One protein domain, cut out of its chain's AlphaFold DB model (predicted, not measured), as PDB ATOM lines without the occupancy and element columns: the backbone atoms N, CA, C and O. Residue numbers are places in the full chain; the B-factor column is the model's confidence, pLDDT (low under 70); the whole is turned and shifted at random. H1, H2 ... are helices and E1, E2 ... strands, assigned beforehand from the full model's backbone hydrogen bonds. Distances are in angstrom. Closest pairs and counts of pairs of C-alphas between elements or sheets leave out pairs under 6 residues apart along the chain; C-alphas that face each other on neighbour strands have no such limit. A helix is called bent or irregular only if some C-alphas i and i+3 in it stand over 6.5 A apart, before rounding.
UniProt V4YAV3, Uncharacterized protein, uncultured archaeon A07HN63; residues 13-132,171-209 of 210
ATOM      1  N   THR A  13      -7.872 -39.273   5.807       96.69
ATOM      2  CA  THR A  13      -6.947 -39.454   6.926       96.69
ATOM      3  C   THR A  13      -6.729 -40.930   7.202       96.69
ATOM      4  O   THR A  13      -7.667 -41.730   7.158       96.69
ATOM      5  N   LYS A  14      -5.478 -41.307   7.456       96.19
ATOM      6  CA  LYS A  14      -5.057 -42.680   7.726       96.19
ATOM      7  C   LYS A  14      -4.026 -42.696   8.840       96.19
ATOM      8  O   LYS A  14      -3.193 -41.801   8.953       96.19
ATOM      9  N   ARG A  15      -4.064 -43.748   9.650       95.56
ATOM     10  CA  ARG A  15      -2.937 -44.142  10.493       95.56
ATOM     11  C   ARG A  15      -2.156 -45.190   9.725       95.56
ATOM     12  O   ARG A  15      -2.780 -46.101   9.198       95.56
ATOM     13  N   VAL A  16      -0.841 -45.058   9.675       94.50
ATOM     14  CA  VAL A  16       0.059 -45.978   8.984       94.50
ATOM     15  C   VAL A  16       0.906 -46.695  10.027       94.50
ATOM     16  O   VAL A  16       1.414 -46.074  10.968       94.50
ATOM     17  N   SER A  17       1.011 -48.013   9.897       89.44
ATOM     18  CA  SER A  17       1.833 -48.824  10.786       89.44
ATOM     19  C   SER A  17       3.319 -48.553  10.544       89.44
ATOM     20  O   SER A  17       3.796 -48.568   9.411       89.44
ATOM     21  N   THR A  18       4.062 -48.332  11.626       87.00
ATOM     22  CA  THR A  18       5.526 -48.167  11.605       87.00
ATOM     23  C   THR A  18       6.256 -49.503  11.762       87.00
ATOM     24  O   THR A  18       7.471 -49.566  11.610       87.00
ATOM     25  N   GLY A  19       5.540 -50.575  12.129       86.31
ATOM     26  CA  GLY A  19       6.137 -51.818  12.629       86.31
ATOM     27  C   GLY A  19       6.686 -51.719  14.062       86.31
ATOM     28  O   GLY A  19       7.124 -52.730  14.610       86.31
ATOM     29  N   ARG A  20       6.637 -50.536  14.690       88.12
ATOM     30  CA  ARG A  20       7.023 -50.300  16.085       88.12
ATOM     31  C   ARG A  20       5.793 -50.042  16.952       88.12
ATOM     32  O   ARG A  20       4.823 -49.440  16.503       88.12
ATOM     33  N   SER A  21       5.838 -50.468  18.213       89.06
ATOM     34  CA  SER A  21       4.737 -50.254  19.163       89.06
ATOM     35  C   SER A  21       4.777 -48.895  19.862       89.06
ATOM     36  O   SER A  21       3.783 -48.500  20.453       89.06
ATOM     37  N   ASP A  22       5.924 -48.214  19.847       92.19
ATOM     38  CA  ASP A  22       6.156 -46.912  20.483       92.19
ATOM     39  C   ASP A  22       5.989 -45.731  19.514       92.19
ATOM     40  O   ASP A  22       6.107 -44.582  19.937       92.19
ATOM     41  N   CYS A  23       5.667 -45.997  18.241       94.12
ATOM     42  CA  CYS A  23       5.458 -44.977  17.218       94.12
ATOM     43  C   CYS A  23       4.220 -45.226  16.358       94.12
ATOM     44  O   CYS A  23       3.946 -46.350  15.936       94.12
ATOM     45  N   HIS A  24       3.561 -44.141  15.962       94.06
ATOM     46  CA  HIS A  24       2.532 -44.156  14.924       94.06
ATOM     47  C   HIS A  24       2.818 -43.090  13.876       94.06
ATOM     48  O   HIS A  24       3.216 -41.983  14.223       94.06
ATOM     49  N   ILE A  25       2.540 -43.388  12.609       97.19
ATOM     50  CA  ILE A  25       2.477 -42.363  11.568       97.19
ATOM     51  C   ILE A  25       1.011 -42.070  11.289       97.19
ATOM     52  O   ILE A  25       0.180 -42.979  11.230       97.19
ATOM     53  N   THR A  26       0.672 -40.802  11.104       97.69
ATOM     54  CA  THR A  26      -0.635 -40.423  10.571       97.69
ATOM     55  C   THR A  26      -0.470 -39.554   9.344       97.69
ATOM     56  O   THR A  26       0.351 -38.642   9.349       97.69
ATOM     57  N   VAL A  27      -1.285 -39.814   8.333       98.19
ATOM     58  CA  VAL A  27      -1.306 -39.099   7.061       98.19
ATOM     59  C   VAL A  27      -2.688 -38.485   6.889       98.19
ATOM     60  O   VAL A  27      -3.694 -39.171   7.060       98.19
ATOM     61  N   GLY A  28      -2.742 -37.201   6.562       97.44
ATOM     62  CA  GLY A  28      -3.941 -36.492   6.135       97.44
ATOM     63  C   GLY A  28      -3.675 -35.812   4.801       97.44
ATOM     64  O   GLY A  28      -2.596 -35.262   4.620       97.44
ATOM     65  N   PHE A  29      -4.617 -35.854   3.865       97.38
ATOM     66  CA  PHE A  29      -4.505 -35.111   2.613       97.38
ATOM     67  C   PHE A  29      -5.869 -34.715   2.048       97.38
ATOM     68  O   PHE A  29      -6.881 -35.383   2.282       97.38
ATOM     69  N   ASP A  30      -5.886 -33.607   1.309       94.25
ATOM     70  CA  ASP A  30      -7.033 -33.214   0.499       94.25
ATOM     71  C   ASP A  30      -6.923 -33.824  -0.894       94.25
ATOM     72  O   ASP A  30      -5.831 -34.023  -1.421       94.25
ATOM     73  N   GLN A  31      -8.065 -34.104  -1.511       87.88
ATOM     74  CA  GLN A  31      -8.124 -34.661  -2.856       87.88
ATOM     75  C   GLN A  31      -8.952 -33.745  -3.761       87.88
ATOM     76  O   GLN A  31     -10.106 -33.431  -3.460       87.88
ATOM     77  N   GLY A  32      -8.346 -33.317  -4.868       79.19
ATOM     78  CA  GLY A  32      -8.992 -32.675  -6.013       79.19
ATOM     79  C   GLY A  32      -9.087 -33.622  -7.215       79.19
ATOM     80  O   GLY A  32      -8.990 -34.839  -7.062       79.19
ATOM     81  N   ASP A  33      -9.260 -33.077  -8.424       83.94
ATOM     82  CA  ASP A  33      -9.325 -33.845  -9.682       83.94
ATOM     83  C   ASP A  33      -7.998 -34.582  -9.970       83.94
ATOM     84  O   ASP A  33      -7.136 -34.064 -10.678       83.94
ATOM     85  N   ALA A  34      -7.837 -35.787  -9.409       88.12
ATOM     86  CA  ALA A  34      -6.628 -36.619  -9.498       88.12
ATOM     87  C   ALA A  34      -5.340 -35.900  -9.033       88.12
ATOM     88  O   ALA A  34      -4.243 -36.158  -9.524       88.12
ATOM     89  N   HIS A  35      -5.473 -34.969  -8.084       92.56
ATOM     90  CA  HIS A  35      -4.373 -34.169  -7.546       92.56
ATOM     91  C   HIS A  35      -4.547 -33.946  -6.047       92.56
ATOM     92  O   HIS A  35      -5.671 -33.801  -5.567       92.56
ATOM     93  N   ILE A  36      -3.435 -33.874  -5.320       96.12
ATOM     94  CA  ILE A  36      -3.413 -33.645  -3.873       96.12
ATOM     95  C   ILE A  36      -2.818 -32.250  -3.617       96.12
ATOM     96  O   ILE A  36      -1.601 -32.089  -3.686       96.12
ATOM     97  N   PRO A  37      -3.641 -31.220  -3.352       94.56
ATOM     98  CA  PRO A  37      -3.149 -29.856  -3.140       94.56
ATOM     99  C   PRO A  37      -2.571 -29.628  -1.734       94.56
ATOM    100  O   PRO A  37      -1.892 -28.630  -1.489       94.56
ATOM    101  N   SER A  38      -2.882 -30.507  -0.782       95.69
ATOM    102  CA  SER A  38      -2.416 -30.377   0.593       95.69
ATOM    103  C   SER A  38      -2.248 -31.747   1.246       95.69
ATOM    104  O   SER A  38      -3.032 -32.667   0.999       95.69
ATOM    105  N   PHE A  39      -1.237 -31.882   2.100       97.25
ATOM    106  CA  PHE A  39      -1.079 -33.040   2.971       97.25
ATOM    107  C   PHE A  39      -0.368 -32.674   4.275       97.25
ATOM    108  O   PHE A  39       0.338 -31.671   4.352       97.25
ATOM    109  N   LEU A  40      -0.550 -33.512   5.291       97.50
ATOM    110  CA  LEU A  40       0.137 -33.477   6.575       97.50
ATOM    111  C   LEU A  40       0.494 -34.900   6.985       97.50
ATOM    112  O   LEU A  40      -0.366 -35.779   7.040       97.50
ATOM    113  N   ILE A  41       1.762 -35.107   7.310       98.31
ATOM    114  CA  ILE A  41       2.290 -36.368   7.807       98.31
ATOM    115  C   ILE A  41       2.902 -36.087   9.175       98.31
ATOM    116  O   ILE A  41       3.731 -35.191   9.319       98.31
ATOM    117  N   LEU A  42       2.473 -36.843  10.181       98.25
ATOM    118  CA  LEU A  42       2.950 -36.725  11.556       98.25
ATOM    119  C   LEU A  42       3.551 -38.049  12.009       98.25
ATOM    120  O   LEU A  42       2.922 -39.096  11.841       98.25
ATOM    121  N   LEU A  43       4.719 -37.979  12.641       98.00
ATOM    122  CA  LEU A  43       5.277 -39.055  13.449       98.00
ATOM    123  C   LEU A  43       4.925 -38.800  14.917       98.00
ATOM    124  O   LEU A  43       5.315 -37.786  15.493       98.00
ATOM    125  N   TYR A  44       4.205 -39.737  15.520       96.88
ATOM    126  CA  TYR A  44       3.899 -39.766  16.944       96.88
ATOM    127  C   TYR A  44       4.821 -40.727  17.681       96.88
ATOM    128  O   TYR A  44       5.119 -41.808  17.170       96.88
ATOM    129  N   TYR A  45       5.179 -40.367  18.909       95.62
ATOM    130  CA  TYR A  45       5.943 -41.196  19.837       95.62
ATOM    131  C   TYR A  45       5.250 -41.261  21.204       95.62
ATOM    132  O   TYR A  45       4.624 -40.293  21.648       95.62
ATOM    133  N   GLN A  46       5.311 -42.430  21.845       94.56
ATOM    134  CA  GLN A  46       4.704 -42.665  23.150       94.56
ATOM    135  C   GLN A  46       5.600 -42.130  24.278       94.56
ATOM    136  O   GLN A  46       6.497 -42.820  24.757       94.56
ATOM    137  N   VAL A  47       5.325 -40.911  24.738       93.06
ATOM    138  CA  VAL A  47       6.153 -40.195  25.727       93.06
ATOM    139  C   VAL A  47       5.895 -40.603  27.183       93.06
ATOM    140  O   VAL A  47       6.720 -40.322  28.054       93.06
ATOM    141  N   ASP A  48       4.761 -41.258  27.461       89.62
ATOM    142  CA  ASP A  48       4.412 -41.803  28.780       89.62
ATOM    143  C   ASP A  48       3.580 -43.094  28.640       89.62
ATOM    144  O   ASP A  48       2.911 -43.321  27.629       89.62
ATOM    145  N   THR A  49       3.629 -43.960  29.652       86.69
ATOM    146  CA  THR A  49       2.917 -45.246  29.730       86.69
ATOM    147  C   THR A  49       1.811 -45.264  30.790       86.69
ATOM    148  O   THR A  49       0.937 -46.131  30.712       86.69
ATOM    149  N   ASP A  50       1.804 -44.337  31.758       86.50
ATOM    150  CA  ASP A  50       0.821 -44.306  32.854       86.50
ATOM    151  C   ASP A  50       0.484 -42.865  33.322       86.50
ATOM    152  O   ASP A  50       1.089 -42.359  34.272       86.50
ATOM    153  N   PRO A  51      -0.515 -42.201  32.698       87.38
ATOM    154  CA  PRO A  51      -1.326 -42.700  31.588       87.38
ATOM    155  C   PRO A  51      -0.534 -42.748  30.277       87.38
ATOM    156  O   PRO A  51       0.407 -41.988  30.080       87.38
ATOM    157  N   ILE A  52      -0.959 -43.607  29.347       88.38
ATOM    158  CA  ILE A  52      -0.402 -43.615  27.988       88.38
ATOM    159  C   ILE A  52      -0.594 -42.231  27.362       88.38
ATOM    160  O   ILE A  52      -1.736 -41.783  27.206       88.38
ATOM    161  N   GLN A  53       0.509 -41.598  26.972       91.06
ATOM    162  CA  GLN A  53       0.521 -40.298  26.314       91.06
ATOM    163  C   GLN A  53       1.331 -40.369  25.020       91.06
ATOM    164  O   GLN A  53       2.382 -41.008  24.964       91.06
ATOM    165  N   TRP A  54       0.823 -39.702  23.987       93.44
ATOM    166  CA  TRP A  54       1.436 -39.630  22.670       93.44
ATOM    167  C   TRP A  54       1.591 -38.183  22.246       93.44
ATOM    168  O   TRP A  54       0.600 -37.450  22.241       93.44
ATOM    169  N   ASP A  55       2.783 -37.832  21.785       94.94
ATOM    170  CA  ASP A  55       3.075 -36.508  21.247       94.94
ATOM    171  C   ASP A  55       3.519 -36.637  19.785       94.94
ATOM    172  O   ASP A  55       4.148 -37.627  19.397       94.94
ATOM    173  N   ALA A  56       3.156 -35.655  18.955       95.81
ATOM    174  CA  ALA A  56       3.674 -35.546  17.595       95.81
ATOM    175  C   ALA A  56       5.082 -34.950  17.666       95.81
ATOM    176  O   ALA A  56       5.244 -33.802  18.076       95.81
ATOM    177  N   ILE A  57       6.085 -35.738  17.287       96.94
ATOM    178  CA  ILE A  57       7.500 -35.378  17.436       96.94
ATOM    179  C   ILE A  57       8.137 -34.895  16.136       96.94
ATOM    180  O   ILE A  57       9.136 -34.186  16.174       96.94
ATOM    181  N   ALA A  58       7.559 -35.251  14.989       97.62
ATOM    182  CA  ALA A  58       8.003 -34.759  13.693       97.62
ATOM    183  C   ALA A  58       6.815 -34.545  12.754       97.62
ATOM    184  O   ALA A  58       5.837 -35.301  12.782       97.62
ATOM    185  N   ARG A  59       6.912 -33.512  11.919       97.75
ATOM    186  CA  ARG A  59       5.879 -33.116  10.961       97.75
ATOM    187  C   ARG A  59       6.495 -32.804   9.604       97.75
ATOM    188  O   ARG A  59       7.493 -32.102   9.532       97.75
ATOM    189  N   MET A  60       5.843 -33.274   8.547       97.56
ATOM    190  CA  MET A  60       6.031 -32.804   7.173       97.56
ATOM    191  C   MET A  60       4.677 -32.378   6.621       97.56
ATOM    192  O   MET A  60       3.688 -33.097   6.793       97.56
ATOM    193  N   ASP A  61       4.619 -31.258   5.915       95.88
ATOM    194  CA  ASP A  61       3.387 -30.819   5.277       95.88
ATOM    195  C   ASP A  61       3.603 -30.081   3.964       95.88
ATOM    196  O   ASP A  61       4.693 -29.643   3.609       95.88
ATOM    197  N   HIS A  62       2.501 -29.986   3.234       95.12
ATOM    198  CA  HIS A  62       2.385 -29.266   1.987       95.12
ATOM    199  C   HIS A  62       1.003 -28.630   1.924       95.12
ATOM    200  O   HIS A  62       0.001 -29.262   2.270       95.12
ATOM    201  N   ASN A  63       0.930 -27.393   1.446       93.62
ATOM    202  CA  ASN A  63      -0.319 -26.752   1.075       93.62
ATOM    203  C   ASN A  63      -0.066 -25.653   0.037       93.62
ATOM    204  O   ASN A  63       0.252 -24.522   0.392       93.62
ATOM    205  N   GLU A  64      -0.271 -25.965  -1.242       89.94
ATOM    206  CA  GLU A  64      -0.081 -24.998  -2.339       89.94
ATOM    207  C   GLU A  64      -1.245 -23.997  -2.491       89.94
ATOM    208  O   GLU A  64      -1.175 -23.058  -3.282       89.94
ATOM    209  N   THR A  65      -2.343 -24.196  -1.754       82.19
ATOM    210  CA  THR A  65      -3.568 -23.386  -1.894       82.19
ATOM    211  C   THR A  65      -3.721 -22.323  -0.813       82.19
ATOM    212  O   THR A  65      -4.433 -21.332  -1.009       82.19
ATOM    213  N   ALA A  66      -3.063 -22.498   0.334       83.31
ATOM    214  CA  ALA A  66      -3.094 -21.540   1.425       83.31
ATOM    215  C   ALA A  66      -2.030 -20.451   1.232       83.31
ATOM    216  O   ALA A  66      -0.885 -20.729   0.908       83.31
ATOM    217  N   VAL A  67      -2.392 -19.195   1.514       80.19
ATOM    218  CA  VAL A  67      -1.479 -18.033   1.403       80.19
ATOM    219  C   VAL A  67      -0.240 -18.165   2.297       80.19
ATOM    220  O   VAL A  67       0.809 -17.621   1.974       80.19
ATOM    221  N   LEU A  68      -0.383 -18.857   3.426       80.06
ATOM    222  CA  LEU A  68       0.693 -19.158   4.373       80.06
ATOM    223  C   LEU A  68       0.992 -20.668   4.409       80.06
ATOM    224  O   LEU A  68       1.426 -21.178   5.433       80.06
ATOM    225  N   GLY A  69       0.636 -21.391   3.344       81.00
ATOM    226  CA  GLY A  69       0.928 -22.812   3.208       81.00
ATOM    227  C   GLY A  69       2.336 -23.049   2.672       81.00
ATOM    228  O   GLY A  69       2.898 -22.177   2.014       81.00
ATOM    229  N   HIS A  70       2.878 -24.232   2.953       87.94
ATOM    230  CA  HIS A  70       4.199 -24.643   2.490       87.94
ATOM    231  C   HIS A  70       4.126 -25.270   1.094       87.94
ATOM    232  O   HIS A  70       3.436 -26.276   0.883       87.94
ATOM    233  N   ASP A  71       4.866 -24.726   0.129       92.56
ATOM    234  CA  ASP A  71       5.032 -25.352  -1.184       92.56
ATOM    235  C   ASP A  71       6.381 -26.069  -1.262       92.56
ATOM    236  O   ASP A  71       7.412 -25.476  -1.585       92.56
ATOM    237  N   ILE A  72       6.371 -27.383  -1.027       94.00
ATOM    238  CA  ILE A  72       7.574 -28.224  -1.043       94.00
ATOM    239  C   ILE A  72       8.319 -28.206  -2.387       94.00
ATOM    240  O   ILE A  72       9.508 -28.520  -2.431       94.00
ATOM    241  N   TYR A  73       7.668 -27.814  -3.489       92.62
ATOM    242  CA  TYR A  73       8.314 -27.709  -4.802       92.62
ATOM    243  C   TYR A  73       9.088 -26.399  -4.980       92.62
ATOM    244  O   TYR A  73       9.942 -26.310  -5.864       92.62
ATOM    245  N   GLN A  74       8.822 -25.398  -4.140       91.06
ATOM    246  CA  GLN A  74       9.568 -24.139  -4.090       91.06
ATOM    247  C   GLN A  74      10.536 -24.109  -2.908       91.06
ATOM    248  O   GLN A  74      11.671 -23.650  -3.036       91.06
ATOM    249  N   GLU A  75      10.095 -24.621  -1.763       89.88
ATOM    250  CA  GLU A  75      10.800 -24.526  -0.489       89.88
ATOM    251  C   GLU A  75      11.736 -25.724  -0.256       89.88
ATOM    252  O   GLU A  75      12.767 -25.578   0.409       89.88
ATOM    253  N   GLY A  76      11.437 -26.882  -0.852       92.56
ATOM    254  CA  GLY A  76      12.025 -28.183  -0.517       92.56
ATOM    255  C   GLY A  76      11.202 -28.935   0.533       92.56
ATOM    256  O   GLY A  76      10.233 -28.399   1.067       92.56
ATOM    257  N   VAL A  77      11.576 -30.184   0.823       94.25
ATOM    258  CA  VAL A  77      10.943 -30.963   1.897       94.25
ATOM    259  C   VAL A  77      11.584 -30.580   3.225       94.25
ATOM    260  O   VAL A  77      12.804 -30.660   3.374       94.25
ATOM    261  N   HIS A  78      10.762 -30.184   4.191       93.50
ATOM    262  CA  HIS A  78      11.206 -29.841   5.539       93.50
ATOM    263  C   HIS A  78      10.513 -30.722   6.565       93.50
ATOM    264  O   HIS A  78       9.392 -31.185   6.346       93.50
ATOM    265  N   VAL A  79      11.195 -30.928   7.683       96.06
ATOM    266  CA  VAL A  79      10.672 -31.588   8.869       96.06
ATOM    267  C   VAL A  79      10.704 -30.612  10.027       96.06
ATOM    268  O   VAL A  79      11.774 -30.152  10.427       96.06
ATOM    269  N   ASP A  80       9.539 -30.353  10.601       95.06
ATOM    270  CA  ASP A  80       9.422 -29.678  11.885       95.06
ATOM    271  C   ASP A  80       9.622 -30.733  12.972       95.06
ATOM    272  O   ASP A  80       8.773 -31.612  13.145       95.06
ATOM    273  N   VAL A  81      10.744 -30.677  13.688       95.88
ATOM    274  CA  VAL A  81      11.077 -31.637  14.747       95.88
ATOM    275  C   VAL A  81      10.856 -30.985  16.105       95.88
ATOM    276  O   VAL A  81      11.503 -29.995  16.450       95.88
ATOM    277  N   ALA A  82       9.923 -31.529  16.881       94.62
ATOM    278  CA  ALA A  82       9.687 -31.084  18.246       94.62
ATOM    279  C   ALA A  82      10.842 -31.523  19.154       94.62
ATOM    280  O   ALA A  82      11.445 -32.577  18.953       94.62
ATOM    281  N   ARG A  83      11.111 -30.730  20.190       92.62
ATOM    282  CA  ARG A  83      12.071 -31.049  21.250       92.62
ATOM    283  C   ARG A  83      11.367 -30.976  22.593       92.62
ATOM    284  O   ARG A  83      10.529 -30.099  22.799       92.62
ATOM    285  N   ARG A  84      11.673 -31.898  23.504       88.81
ATOM    286  CA  ARG A  84      10.927 -32.058  24.761       88.81
ATOM    287  C   ARG A  84      10.969 -30.804  25.628       88.81
ATOM    288  O   ARG A  84       9.982 -30.487  26.290       88.81
ATOM    289  N   ASN A  85      12.095 -30.093  25.618       85.19
ATOM    290  CA  ASN A  85      12.325 -28.932  26.479       85.19
ATOM    291  C   ASN A  85      12.720 -27.659  25.714       85.19
ATOM    292  O   ASN A  85      12.994 -26.633  26.339       85.19
ATOM    293  N   GLU A  86      12.746 -27.708  24.383       87.44
ATOM    294  CA  GLU A  86      13.225 -26.625  23.525       87.44
ATOM    295  C   GLU A  86      12.224 -26.307  22.407       87.44
ATOM    296  O   GLU A  86      11.266 -27.041  22.171       87.44
ATOM    297  N   SER A  87      12.429 -25.186  21.711       88.56
ATOM    298  CA  SER A  87      11.613 -24.833  20.546       88.56
ATOM    299  C   SER A  87      11.739 -25.887  19.447       88.56
ATOM    300  O   SER A  87      12.808 -26.476  19.274       88.56
ATOM    301  N   THR A  88      10.679 -26.079  18.663       91.38
ATOM    302  CA  THR A  88      10.735 -26.856  17.418       91.38
ATOM    303  C   THR A  88      11.893 -26.381  16.543       91.38
ATOM    304  O   THR A  88      12.180 -25.188  16.484       91.38
ATOM    305  N   VAL A  89      12.573 -27.323  15.899       91.12
ATOM    306  CA  VAL A  89      13.628 -27.043  14.924       91.12
ATOM    307  C   VAL A  89      13.149 -27.430  13.531       91.12
ATOM    308  O   VAL A  89      12.529 -28.479  13.354       91.12
ATOM    309  N   HIS A  90      13.435 -26.580  12.549       91.25
ATOM    310  CA  HIS A  90      13.055 -26.790  11.157       91.25
ATOM    311  C   HIS A  90      14.244 -27.355  10.392       91.25
ATOM    312  O   HIS A  90      15.312 -26.744  10.329       91.25
ATOM    313  N   VAL A  91      14.078 -28.545   9.828       91.56
ATOM    314  CA  VAL A  91      15.164 -29.280   9.187       91.56
ATOM    315  C   VAL A  91      14.819 -29.517   7.726       91.56
ATOM    316  O   VAL A  91      13.844 -30.195   7.419       91.56
ATOM    317  N   LYS A  92      15.627 -28.991   6.808       92.81
ATOM    318  CA  LYS A  92      15.466 -29.216   5.372       92.81
ATOM    319  C   LYS A  92      16.153 -30.510   4.951       92.81
ATOM    320  O   LYS A  92      17.377 -30.615   5.059       92.81
ATOM    321  N   ILE A  93      15.375 -31.453   4.427       92.69
ATOM    322  CA  ILE A  93      15.889 -32.702   3.859       92.69
ATOM    323  C   ILE A  93      16.598 -32.390   2.542       92.69
ATOM    324  O   ILE A  93      16.102 -31.628   1.709       92.69
ATOM    325  N   SER A  94      17.777 -32.981   2.368       90.38
ATOM    326  CA  SER A  94      18.477 -32.974   1.089       90.38
ATOM    327  C   SER A  94      17.889 -34.069   0.202       90.38
ATOM    328  O   SER A  94      17.718 -35.211   0.623       90.38
ATOM    329  N   ASN A  95      17.494 -33.699  -1.014       90.12
ATOM    330  CA  ASN A  95      16.829 -34.607  -1.937       90.12
ATOM    331  C   ASN A  95      17.082 -34.223  -3.396       90.12
ATOM    332  O   ASN A  95      17.311 -33.054  -3.730       90.12
ATOM    333  N   GLY A  96      16.984 -35.211  -4.287       88.88
ATOM    334  CA  GLY A  96      16.885 -34.969  -5.728       88.88
ATOM    335  C   GLY A  96      15.583 -34.241  -6.107       88.88
ATOM    336  O   GLY A  96      14.719 -34.026  -5.261       88.88
ATOM    337  N   PRO A  97      15.386 -33.845  -7.377       91.00
ATOM    338  CA  PRO A  97      14.152 -33.185  -7.802       91.00
ATOM    339  C   PRO A  97      12.898 -33.986  -7.420       91.00
ATOM    340  O   PRO A  97      12.803 -35.171  -7.738       91.00
ATOM    341  N   LEU A  98      11.926 -33.330  -6.777       95.62
ATOM    342  CA  LEU A  98      10.679 -33.986  -6.386       95.62
ATOM    343  C   LEU A  98       9.845 -34.371  -7.621       95.62
ATOM    344  O   LEU A  98       9.679 -33.548  -8.531       95.62
ATOM    345  N   PRO A  99       9.267 -35.583  -7.656       95.19
ATOM    346  CA  PRO A  99       8.361 -35.989  -8.720       95.19
ATOM    347  C   PRO A  99       7.056 -35.194  -8.656       95.19
ATOM    348  O   PRO A  99       6.629 -34.740  -7.596       95.19
ATOM    349  N   THR A 100       6.385 -35.035  -9.798       93.00
ATOM    350  CA  THR A 100       5.093 -34.327  -9.858       93.00
ATOM    351  C   THR A 100       3.988 -35.078  -9.113       93.00
ATOM    352  O   THR A 100       3.121 -34.430  -8.529       93.00
ATOM    353  N   SER A 101       4.040 -36.415  -9.094       95.50
ATOM    354  CA  SER A 101       3.097 -37.249  -8.342       95.50
ATOM    355  C   SER A 101       3.186 -36.958  -6.845       95.50
ATOM    356  O   SER A 101       4.209 -37.208  -6.207       95.50
ATOM    357  N   ARG A 102       2.082 -36.470  -6.270       95.69
ATOM    358  CA  ARG A 102       1.966 -36.295  -4.817       95.69
ATOM    359  C   ARG A 102       1.808 -37.622  -4.082       95.69
ATOM    360  O   ARG A 102       2.229 -37.705  -2.935       95.69
ATOM    361  N   GLY A 103       1.271 -38.653  -4.737       97.69
ATOM    362  CA  GLY A 103       1.210 -40.003  -4.177       97.69
ATOM    363  C   GLY A 103       2.610 -40.538  -3.885       97.69
ATOM    364  O   GLY A 103       2.891 -40.962  -2.765       97.69
ATOM    365  N   VAL A 104       3.528 -40.397  -4.848       98.19
ATOM    366  CA  VAL A 104       4.944 -40.750  -4.667       98.19
ATOM    367  C   VAL A 104       5.570 -39.989  -3.499       98.19
ATOM    368  O   VAL A 104       6.219 -40.599  -2.649       98.19
ATOM    369  N   VAL A 105       5.365 -38.671  -3.422       98.00
ATOM    370  CA  VAL A 105       5.950 -37.851  -2.350       98.00
ATOM    371  C   VAL A 105       5.406 -38.251  -0.977       98.00
ATOM    372  O   VAL A 105       6.194 -38.476  -0.065       98.00
ATOM    373  N   ILE A 106       4.088 -38.411  -0.825       98.38
ATOM    374  CA  ILE A 106       3.473 -38.774   0.461       98.38
ATOM    375  C   ILE A 106       3.942 -40.153   0.931       98.38
ATOM    376  O   ILE A 106       4.298 -40.297   2.102       98.38
ATOM    377  N   ARG A 107       3.995 -41.150   0.032       98.19
ATOM    378  CA  ARG A 107       4.539 -42.478   0.358       98.19
ATOM    379  C   ARG A 107       5.985 -42.371   0.834       98.19
ATOM    380  O   ARG A 107       6.318 -42.928   1.873       98.19
ATOM    381  N   SER A 108       6.819 -41.627   0.107       98.25
ATOM    382  CA  SER A 108       8.244 -41.473   0.433       98.25
ATOM    383  C   SER A 108       8.447 -40.784   1.782       98.25
ATOM    384  O   SER A 108       9.259 -41.227   2.582       98.25
ATOM    385  N   CYS A 109       7.662 -39.749   2.090       98.25
ATOM    386  CA  CYS A 109       7.700 -39.077   3.389       98.25
ATOM    387  C   CYS A 109       7.251 -39.992   4.544       98.25
ATOM    388  O   CYS A 109       7.838 -39.966   5.626       98.25
ATOM    389  N   ALA A 110       6.218 -40.815   4.333       98.19
ATOM    390  CA  ALA A 110       5.774 -41.781   5.334       98.19
ATOM    391  C   ALA A 110       6.822 -42.886   5.565       98.19
ATOM    392  O   ALA A 110       7.093 -43.235   6.716       98.19
ATOM    393  N   GLU A 111       7.451 -43.400   4.504       97.62
ATOM    394  CA  GLU A 111       8.551 -44.366   4.620       97.62
ATOM    395  C   GLU A 111       9.760 -43.736   5.324       97.62
ATOM    396  O   GLU A 111      10.295 -44.334   6.252       97.62
ATOM    397  N   TYR A 112      10.095 -42.480   5.018       97.44
ATOM    398  CA  TYR A 112      11.174 -41.750   5.686       97.44
ATOM    399  C   TYR A 112      10.986 -41.674   7.207       97.44
ATOM    400  O   TYR A 112      11.906 -41.952   7.976       97.44
ATOM    401  N   PHE A 113       9.777 -41.349   7.681       97.69
ATOM    402  CA  PHE A 113       9.489 -41.373   9.117       97.69
ATOM    403  C   PHE A 113       9.528 -42.772   9.717       97.69
ATOM    404  O   PHE A 113       9.940 -42.923  10.867       97.69
ATOM    405  N   LYS A 114       9.119 -43.796   8.969       96.31
ATOM    406  CA  LYS A 114       9.182 -45.185   9.425       96.31
ATOM    407  C   LYS A 114      10.634 -45.648   9.578       96.31
ATOM    408  O   LYS A 114      10.973 -46.221  10.612       96.31
ATOM    409  N   GLU A 115      11.489 -45.357   8.602       95.75
ATOM    410  CA  GLU A 115      12.910 -45.724   8.594       95.75
ATOM    411  C   GLU A 115      13.727 -44.940   9.629       95.75
ATOM    412  O   GLU A 115      14.607 -45.497  10.289       95.75
ATOM    413  N   HIS A 116      13.410 -43.659   9.826       96.38
ATOM    414  CA  HIS A 116      14.179 -42.761  10.687       96.38
ATOM    415  C   HIS A 116      13.501 -42.411  12.016       96.38
ATOM    416  O   HIS A 116      13.958 -41.501  12.706       96.38
ATOM    417  N   ALA A 117      12.465 -43.144  12.434       96.38
ATOM    418  CA  ALA A 117      11.741 -42.877  13.683       96.38
ATOM    419  C   ALA A 117      12.678 -42.709  14.892       96.38
ATOM    420  O   ALA A 117      12.513 -41.782  15.681       96.38
ATOM    421  N   GLN A 118      13.708 -43.558  15.001       95.50
ATOM    422  CA  GLN A 118      14.670 -43.489  16.103       95.50
ATOM    423  C   GLN A 118      15.451 -42.170  16.127       95.50
ATOM    424  O   GLN A 118      15.650 -41.610  17.198       95.50
ATOM    425  N   TYR A 119      15.837 -41.637  14.963       94.56
ATOM    426  CA  TYR A 119      16.518 -40.345  14.880       94.56
ATOM    427  C   TYR A 119      15.665 -39.238  15.502       94.56
ATOM    428  O   TYR A 119      16.157 -38.452  16.305       94.56
ATOM    429  N   PHE A 120      14.382 -39.188  15.142       95.81
ATOM    430  CA  PHE A 120      13.476 -38.154  15.630       95.81
ATOM    431  C   PHE A 120      13.146 -38.320  17.114       95.81
ATOM    432  O   PHE A 120      13.022 -37.313  17.802       95.81
ATOM    433  N   ILE A 121      13.064 -39.557  17.620       95.44
ATOM    434  CA  ILE A 121      12.938 -39.814  19.063       95.44
ATOM    435  C   ILE A 121      14.152 -39.257  19.803       95.44
ATOM    436  O   ILE A 121      13.983 -38.519  20.765       95.44
ATOM    437  N   ASP A 122      15.362 -39.566  19.342       94.12
ATOM    438  CA  ASP A 122      16.584 -39.107  20.000       94.12
ATOM    439  C   ASP A 122      16.690 -37.567  19.989       94.12
ATOM    440  O   ASP A 122      17.184 -36.976  20.946       94.12
ATOM    441  N   VAL A 123      16.253 -36.899  18.907       92.75
ATOM    442  CA  VAL A 123      16.195 -35.422  18.860       92.75
ATOM    443  C   VAL A 123      15.149 -34.903  19.839       92.75
ATOM    444  O   VAL A 123      15.404 -33.938  20.554       92.75
ATOM    445  N   PHE A 124      13.976 -35.537  19.877       94.75
ATOM    446  CA  PHE A 124      12.896 -35.146  20.773       94.75
ATOM    447  C   PHE A 124      13.305 -35.274  22.244       94.75
ATOM    448  O   PHE A 124      13.037 -34.365  23.023       94.75
ATOM    449  N   GLU A 125      13.978 -36.363  22.614       93.25
ATOM    450  CA  GLU A 125      14.446 -36.644  23.978       93.25
ATOM    451  C   GLU A 125      15.715 -35.867  24.375       93.25
ATOM    452  O   GLU A 125      16.241 -36.068  25.468       93.25
ATOM    453  N   ASP A 126      16.199 -34.959  23.517       86.56
ATOM    454  CA  ASP A 126      17.445 -34.198  23.693       86.56
ATOM    455  C   ASP A 126      18.709 -35.094  23.813       86.56
ATOM    456  O   ASP A 126      19.777 -34.642  24.237       86.56
ATOM    457  N   ASP A 127      18.624 -36.363  23.394       83.12
ATOM    458  CA  ASP A 127      19.742 -37.321  23.358       83.12
ATOM    459  C   ASP A 127      20.698 -37.052  22.182       83.12
ATOM    460  O   ASP A 127      21.859 -37.480  22.182       83.12
ATOM    461  N   ARG A 128      20.233 -36.307  21.172       79.44
ATOM    462  CA  ARG A 128      21.058 -35.804  20.068       79.44
ATOM    463  C   ARG A 128      20.614 -34.418  19.611       79.44
ATOM    464  O   ARG A 128      19.441 -34.068  19.668       79.44
ATOM    465  N   SER A 129      21.556 -33.664  19.050       75.12
ATOM    466  CA  SER A 129      21.224 -32.443  18.318       75.12
ATOM    467  C   SER A 129      20.612 -32.777  16.955       75.12
ATOM    468  O   SER A 129      21.057 -33.715  16.285       75.12
ATOM    469  N   ALA A 130      19.634 -31.975  16.532       67.94
ATOM    470  CA  ALA A 130      19.187 -31.932  15.142       67.94
ATOM    471  C   ALA A 130      20.246 -31.300  14.218       67.94
ATOM    472  O   ALA A 130      20.261 -31.569  13.022       67.94
ATOM    473  N   GLU A 131      21.143 -30.478  14.777       59.25
ATOM    474  CA  GLU A 131      22.271 -29.863  14.079       59.25
ATOM    475  C   GLU A 131      23.493 -30.785  14.101       59.25
ATOM    476  O   GLU A 131      23.950 -31.176  15.177       59.25
ATOM    477  N   ASN A 132      24.081 -31.062  12.930       54.41
ATOM    478  CA  ASN A 132      25.369 -31.757  12.778       54.41
ATOM    479  C   ASN A 132      25.522 -32.989  13.695       54.41
ATOM    480  O   ASN A 132      26.393 -33.003  14.575       54.41
ATOM    481  N   SER A 171      -1.096 -50.733   6.442       95.38
ATOM    482  CA  SER A 171       0.257 -50.966   5.946       95.38
ATOM    483  C   SER A 171       0.694 -49.874   4.959       95.38
ATOM    484  O   SER A 171      -0.114 -49.078   4.474       95.38
ATOM    485  N   MET A 172       1.992 -49.836   4.642       96.25
ATOM    486  CA  MET A 172       2.501 -48.938   3.599       96.25
ATOM    487  C   MET A 172       1.928 -49.291   2.215       96.25
ATOM    488  O   MET A 172       1.681 -48.400   1.402       96.25
ATOM    489  N   ASP A 173       1.646 -50.571   1.966       97.00
ATOM    490  CA  ASP A 173       1.057 -51.047   0.710       97.00
ATOM    491  C   ASP A 173      -0.394 -50.563   0.578       97.00
ATOM    492  O   ASP A 173      -0.770 -49.975  -0.430       97.00
ATOM    493  N   GLU A 174      -1.190 -50.674   1.644       97.69
ATOM    494  CA  GLU A 174      -2.549 -50.119   1.677       97.69
ATOM    495  C   GLU A 174      -2.554 -48.585   1.584       97.69
ATOM    496  O   GLU A 174      -3.458 -48.000   0.984       97.69
ATOM    497  N   LEU A 175      -1.554 -47.900   2.157       98.00
ATOM    498  CA  LEU A 175      -1.393 -46.459   1.940       98.00
ATOM    499  C   LEU A 175      -1.124 -46.172   0.459       98.00
ATOM    500  O   LEU A 175      -1.691 -45.229  -0.090       98.00
ATOM    501  N   THR A 176      -0.300 -46.993  -0.189       98.31
ATOM    502  CA  THR A 176       0.023 -46.875  -1.615       98.31
ATOM    503  C   THR A 176      -1.230 -47.036  -2.482       98.31
ATOM    504  O   THR A 176      -1.442 -46.225  -3.380       98.31
ATOM    505  N   GLU A 177      -2.108 -47.993  -2.169       98.25
ATOM    506  CA  GLU A 177      -3.409 -48.151  -2.842       98.25
ATOM    507  C   GLU A 177      -4.306 -46.914  -2.675       98.25
ATOM    508  O   GLU A 177      -4.864 -46.404  -3.645       98.25
ATOM    509  N   VAL A 178      -4.395 -46.372  -1.456       97.81
ATOM    510  CA  VAL A 178      -5.189 -45.163  -1.176       97.81
ATOM    511  C   VAL A 178      -4.665 -43.950  -1.950       97.81
ATOM    512  O   VAL A 178      -5.452 -43.126  -2.419       97.81
ATOM    513  N   LEU A 179      -3.344 -43.820  -2.079       98.12
ATOM    514  CA  LEU A 179      -2.717 -42.733  -2.829       98.12
ATOM    515  C   LEU A 179      -2.911 -42.902  -4.339       98.12
ATOM    516  O   LEU A 179      -3.183 -41.912  -5.012       98.12
ATOM    517  N   ALA A 180      -2.834 -44.135  -4.846       97.38
ATOM    518  CA  ALA A 180      -3.074 -44.474  -6.248       97.38
ATOM    519  C   ALA A 180      -4.480 -44.053  -6.688       97.38
ATOM    520  O   ALA A 180      -4.641 -43.324  -7.670       97.38
ATOM    521  N   ASP A 181      -5.491 -44.401  -5.889       96.44
ATOM    522  CA  ASP A 181      -6.870 -43.967  -6.115       96.44
ATOM    523  C   ASP A 181      -7.009 -42.436  -6.072       96.44
ATOM    524  O   ASP A 181      -7.785 -41.850  -6.833       96.44
ATOM    525  N   ALA A 182      -6.255 -41.770  -5.190       95.88
ATOM    526  CA  ALA A 182      -6.325 -40.323  -5.019       95.88
ATOM    527  C   ALA A 182      -5.719 -39.538  -6.194       95.88
ATOM    528  O   ALA A 182      -6.244 -38.480  -6.559       95.88
ATOM    529  N   THR A 183      -4.635 -40.045  -6.786       95.75
ATOM    530  CA  THR A 183      -3.906 -39.399  -7.889       95.75
ATOM    531  C   THR A 183      -4.233 -39.974  -9.268       95.75
ATOM    532  O   THR A 183      -3.776 -39.439 -10.277       95.75
ATOM    533  N   GLY A 184      -5.049 -41.029  -9.343       95.44
ATOM    534  CA  GLY A 184      -5.365 -41.713 -10.598       95.44
ATOM    535  C   GLY A 184      -4.177 -42.480 -11.193       95.44
ATOM    536  O   GLY A 184      -4.138 -42.695 -12.405       95.44
ATOM    537  N   GLU A 185      -3.214 -42.856 -10.354       96.56
ATOM    538  CA  GLU A 185      -2.037 -43.658 -10.699       96.56
ATOM    539  C   GLU A 185      -2.261 -45.127 -10.315       96.56
ATOM    540  O   GLU A 185      -3.247 -45.473  -9.668       96.56
ATOM    541  N   THR A 186      -1.352 -46.014 -10.711       98.06
ATOM    542  CA  THR A 186      -1.324 -47.391 -10.195       98.06
ATOM    543  C   THR A 186      -0.481 -47.492  -8.917       98.06
ATOM    544  O   THR A 186       0.484 -46.733  -8.762       98.06
ATOM    545  N   PRO A 187      -0.780 -48.441  -8.009       98.25
ATOM    546  CA  PRO A 187       0.062 -48.691  -6.839       98.25
ATOM    547  C   PRO A 187       1.533 -48.936  -7.206       98.25
ATOM    548  O   PRO A 187       2.429 -48.386  -6.569       98.25
ATOM    549  N   GLU A 188       1.794 -49.672  -8.290       97.94
ATOM    550  CA  GLU A 188       3.147 -49.974  -8.766       97.94
ATOM    551  C   GLU A 188       3.890 -48.736  -9.293       97.94
ATOM    552  O   GLU A 188       5.118 -48.647  -9.199       97.94
ATOM    553  N   GLU A 189       3.178 -47.764  -9.872       97.88
ATOM    554  CA  GLU A 189       3.773 -46.486 -10.273       97.88
ATOM    555  C   GLU A 189       4.212 -45.671  -9.062       97.88
ATOM    556  O   GLU A 189       5.320 -45.127  -9.081       97.88
ATOM    557  N   ILE A 190       3.387 -45.636  -8.014       97.81
ATOM    558  CA  ILE A 190       3.708 -44.922  -6.778       97.81
ATOM    559  C   ILE A 190       4.857 -45.602  -6.039       97.81
ATOM    560  O   ILE A 190       5.794 -44.922  -5.625       97.81
ATOM    561  N   GLU A 191       4.817 -46.926  -5.899       97.25
ATOM    562  CA  GLU A 191       5.874 -47.693  -5.243       97.25
ATOM    563  C   GLU A 191       7.224 -47.473  -5.923       97.25
ATOM    564  O   GLU A 191       8.162 -46.988  -5.292       97.25
ATOM    565  N   ARG A 192       7.299 -47.717  -7.234       97.19
ATOM    566  CA  ARG A 192       8.522 -47.508  -8.015       97.19
ATOM    567  C   ARG A 192       8.979 -46.051  -7.993       97.19
ATOM    568  O   ARG A 192      10.176 -45.780  -8.017       97.19
ATOM    569  N   GLY A 193       8.041 -45.103  -8.012       96.62
ATOM    570  CA  GLY A 193       8.361 -43.682  -7.927       96.62
ATOM    571  C   GLY A 193       8.983 -43.318  -6.581       96.62
ATOM    572  O   GLY A 193       9.929 -42.538  -6.547       96.62
ATOM    573  N   ALA A 194       8.483 -43.906  -5.496       95.44
ATOM    574  CA  ALA A 194       8.987 -43.673  -4.151       95.44
ATOM    575  C   ALA A 194      10.333 -44.371  -3.915       95.44
ATOM    576  O   ALA A 194      11.213 -43.775  -3.316       95.44
ATOM    577  N   GLU A 195      10.550 -45.569  -4.465       94.12
ATOM    578  CA  GLU A 195      11.875 -46.213  -4.473       94.12
ATOM    579  C   GLU A 195      12.928 -45.416  -5.260       94.12
ATOM    580  O   GLU A 195      14.122 -45.513  -4.989       94.12
ATOM    581  N   ALA A 196      12.501 -44.653  -6.270       94.25
ATOM    582  CA  ALA A 196      13.387 -43.811  -7.068       94.25
ATOM    583  C   ALA A 196      13.640 -42.429  -6.441       94.25
ATOM    584  O   ALA A 196      14.555 -41.728  -6.885       94.25
ATOM    585  N   LEU A 197      12.822 -42.012  -5.470       93.31
ATOM    586  CA  LEU A 197      12.988 -40.749  -4.767       93.31
ATOM    587  C   LEU A 197      13.966 -40.940  -3.608       93.31
ATOM    588  O   LEU A 197      13.650 -41.579  -2.614       93.31
ATOM    589  N   ASP A 198      15.150 -40.355  -3.754       90.44
ATOM    590  CA  ASP A 198      16.220 -40.454  -2.767       90.44
ATOM    591  C   ASP A 198      16.160 -39.259  -1.804       90.44
ATOM    592  O   ASP A 198      16.368 -38.104  -2.205       90.44
ATOM    593  N   PHE A 199      15.806 -39.544  -0.551       93.00
ATOM    594  CA  PHE A 199      15.898 -38.610   0.564       93.00
ATOM    595  C   PHE A 199      17.146 -38.938   1.369       93.00
ATOM    596  O   PHE A 199      17.259 -40.028   1.928       93.00
ATOM    597  N   ASP A 200      18.053 -37.970   1.478       93.25
ATOM    598  CA  ASP A 200      19.235 -38.134   2.311       93.25
ATOM    599  C   ASP A 200      18.811 -38.342   3.779       93.25
ATOM    600  O   ASP A 200      17.797 -37.786   4.243       93.25
ATOM    601  N   PRO A 201      19.580 -39.131   4.549       92.31
ATOM    602  CA  PRO A 201      19.258 -39.392   5.942       92.31
ATOM    603  C   PRO A 201      19.186 -38.078   6.731       92.31
ATOM    604  O   PRO A 201      19.900 -37.117   6.424       92.31
ATOM    605  N   PRO A 202      18.400 -38.024   7.819       89.31
ATOM    606  CA  PRO A 202      18.176 -36.779   8.554       89.31
ATOM    607  C   PRO A 202      19.457 -36.232   9.195       89.31
ATOM    608  O   PRO A 202      19.516 -35.065   9.568       89.31
ATOM    609  N   SER A 203      20.512 -37.047   9.277       83.75
ATOM    610  CA  SER A 203      21.840 -36.625   9.707       83.75
ATOM    611  C   SER A 203      22.589 -35.713   8.742       83.75
ATOM    612  O   SER A 203      23.533 -35.048   9.160       83.75
ATOM    613  N   GLU A 204      22.203 -35.707   7.471       87.00
ATOM    614  CA  GLU A 204      22.788 -34.864   6.421       87.00
ATOM    615  C   GLU A 204      21.893 -33.664   6.085       87.00
ATOM    616  O   GLU A 204      22.212 -32.842   5.223       87.00
ATOM    617  N   ALA A 205      20.764 -33.553   6.781       87.25
ATOM    618  CA  ALA A 205      19.810 -32.486   6.592       87.25
ATOM    619  C   ALA A 205      20.332 -31.156   7.164       87.25
ATOM    620  O   ALA A 205      21.148 -31.108   8.088       87.25
ATOM    621  N   THR A 206      19.865 -30.050   6.589       88.19
ATOM    622  CA  THR A 206      20.298 -28.704   6.983       88.19
ATOM    623  C   THR A 206      19.281 -28.091   7.934       88.19
ATOM    624  O   THR A 206      18.113 -27.951   7.578       88.19
ATOM    625  N   VAL A 207      19.720 -27.690   9.125       87.38
ATOM    626  CA  VAL A 207      18.883 -26.921  10.054       87.38
ATOM    627  C   VAL A 207      18.687 -25.505   9.515       87.38
ATOM    628  O   VAL A 207      19.641 -24.865   9.072       87.38
ATOM    629  N   LEU A 208      17.440 -25.044   9.506       83.12
ATOM    630  CA  LEU A 208      17.064 -23.699   9.098       83.12
ATOM    631  C   LEU A 208      16.921 -22.818  10.339       83.12
ATOM    632  O   LEU A 208      16.110 -23.111  11.215       83.12
ATOM    633  N   ASP A 209      17.707 -21.743  10.394       71.12
ATOM    634  CA  ASP A 209      17.524 -20.679  11.382       71.12
ATOM    635  C   ASP A 209      16.270 -19.861  11.023       71.12
ATOM    636  O   ASP A 209      16.143 -19.405   9.880       71.12
TER     637      ASP A 209
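AT A GLANCE: This is residues 13 to 132 and 171 to 209 of the 210 residues of an uncharacterized protein of uncultured archaeon A07HN63 (UniProt V4YAV3). One twisted sheet of seven strands forms a wall, and the long helix H2 packs over one face of it, mainly over E2, E3 and E4. H3 packs over the same face at the E1 end of the sheet, near E1 and E2, and H4 packs on the first part of H2 and on H3, off the sheet. The printed part has 159 residues with four named helices and seven named strands, along the chain E1 E2 E3 E4 H1 E5 E6 H2 H3 H4 E7; the class is mixed, helices and strands. The sheet's order is E1 E2 E3 E4 E5 E6 E7, all antiparallel. The whole is compact and rounded, with a radius of gyration of the C-alphas of 15.3 A and spans of 42 by 34 by 29 A.

IN THESE COORDINATES: E1, residues 13 to 16, begins at C-alpha 13 at (-6.947, -39.454, 6.926). E2 is residues 23 to 29, 20.2 A from first to last C-alpha. E3, residues 38 to 49, measures 33.1 A, and E4, residues 52 to 63, measures 31.8 A and bends by 56 degrees at residue 60. H1 is residues 72 to 75, followed by E5, residues 78 to 81, at 9.4 A, and E6, residues 89 to 92, at 10.0 A. H2, residues 102 to 124, begins at C-alpha 102 at (1.966, -36.295, -4.817) and measures 27.9 A. It is irregular, with C-alphas 115 and 118 8.0 A apart, and it has a kink of 67 degrees near residue 118. H3 is residues 172 to 183, 16.2 A long, and H4 is residues 187 to 196, 14.2 A long. E7, residues 206 to 208, ends at C-alpha 208 at (17.064, -23.699, 9.098).

HOW THE PARTS SIT: From edge to edge of the sheet the strands' lines turn by 141 degrees; E1 and E7 are its edge strands. E1 to E4 make a meander, each strand the antiparallel neighbour of the one before. In the hairpin of E1 and E2, N 14 and O 27 are 2.8 A apart, within hydrogen-bond range. In the hairpin of E2 and E3, N 26 and O 42 are 2.9 A apart, and in that of E3 and E4, N 41 and O 60 are 2.8 A apart. E4 and E5 have N 59 and O 80 at 2.9 A. The hairpin of E5 and E6 has N 79 and O 91 at 2.8 A, and E6 and E7 have N 92 and O 206 at 2.8 A. H2 and H3 on one face of the sheet make two layers, helices over a sheet. The closest C-alphas of H2 and E3 are those of Phe 113 and Leu 43, 6.5 A apart. The closest C-alphas of H3 and E1 are those of Met 172 and Val 16, 6.6 A apart. H1 only grazes the sheet, and H4 is not on it. H2, with residues 102 to 111 alone, touches H3 at a steep tilt of 41 degrees, opposite ways; the closest C-alphas, of Gly 103 and Leu 179, are 5.0 A apart. H2, with residues 103 to 108 alone, touches H4 at a steep tilt of 52 degrees, the same way; the closest C-alphas, of Val 104 and Ile 190, are 4.8 A apart. H3 and H4 touch, only just about perpendicular at 73 degrees; their closest C-alphas, of Ala 180 and Pro 187, are 5.3 A apart. H1 is apart from H2, H3 and H4. In H3 and H4 every O i to N i+4 pair is within hydrogen-bond range, in H2 17 of 19 are, and H1 is too short for such a pair.

THE WHOLE: The two C-alphas farthest apart are those of Asp 33 and Asp 50, at 45.0 A. Residues 133 to 170 are cut out, and C-alphas 132 and 171 are 32.3 A apart across the cut, which lies in the link from H2 to H3. Of the links that are printed whole none is long. The mean pLDDT of the printed part is 92.3, and residues 130 to 132 are under 70.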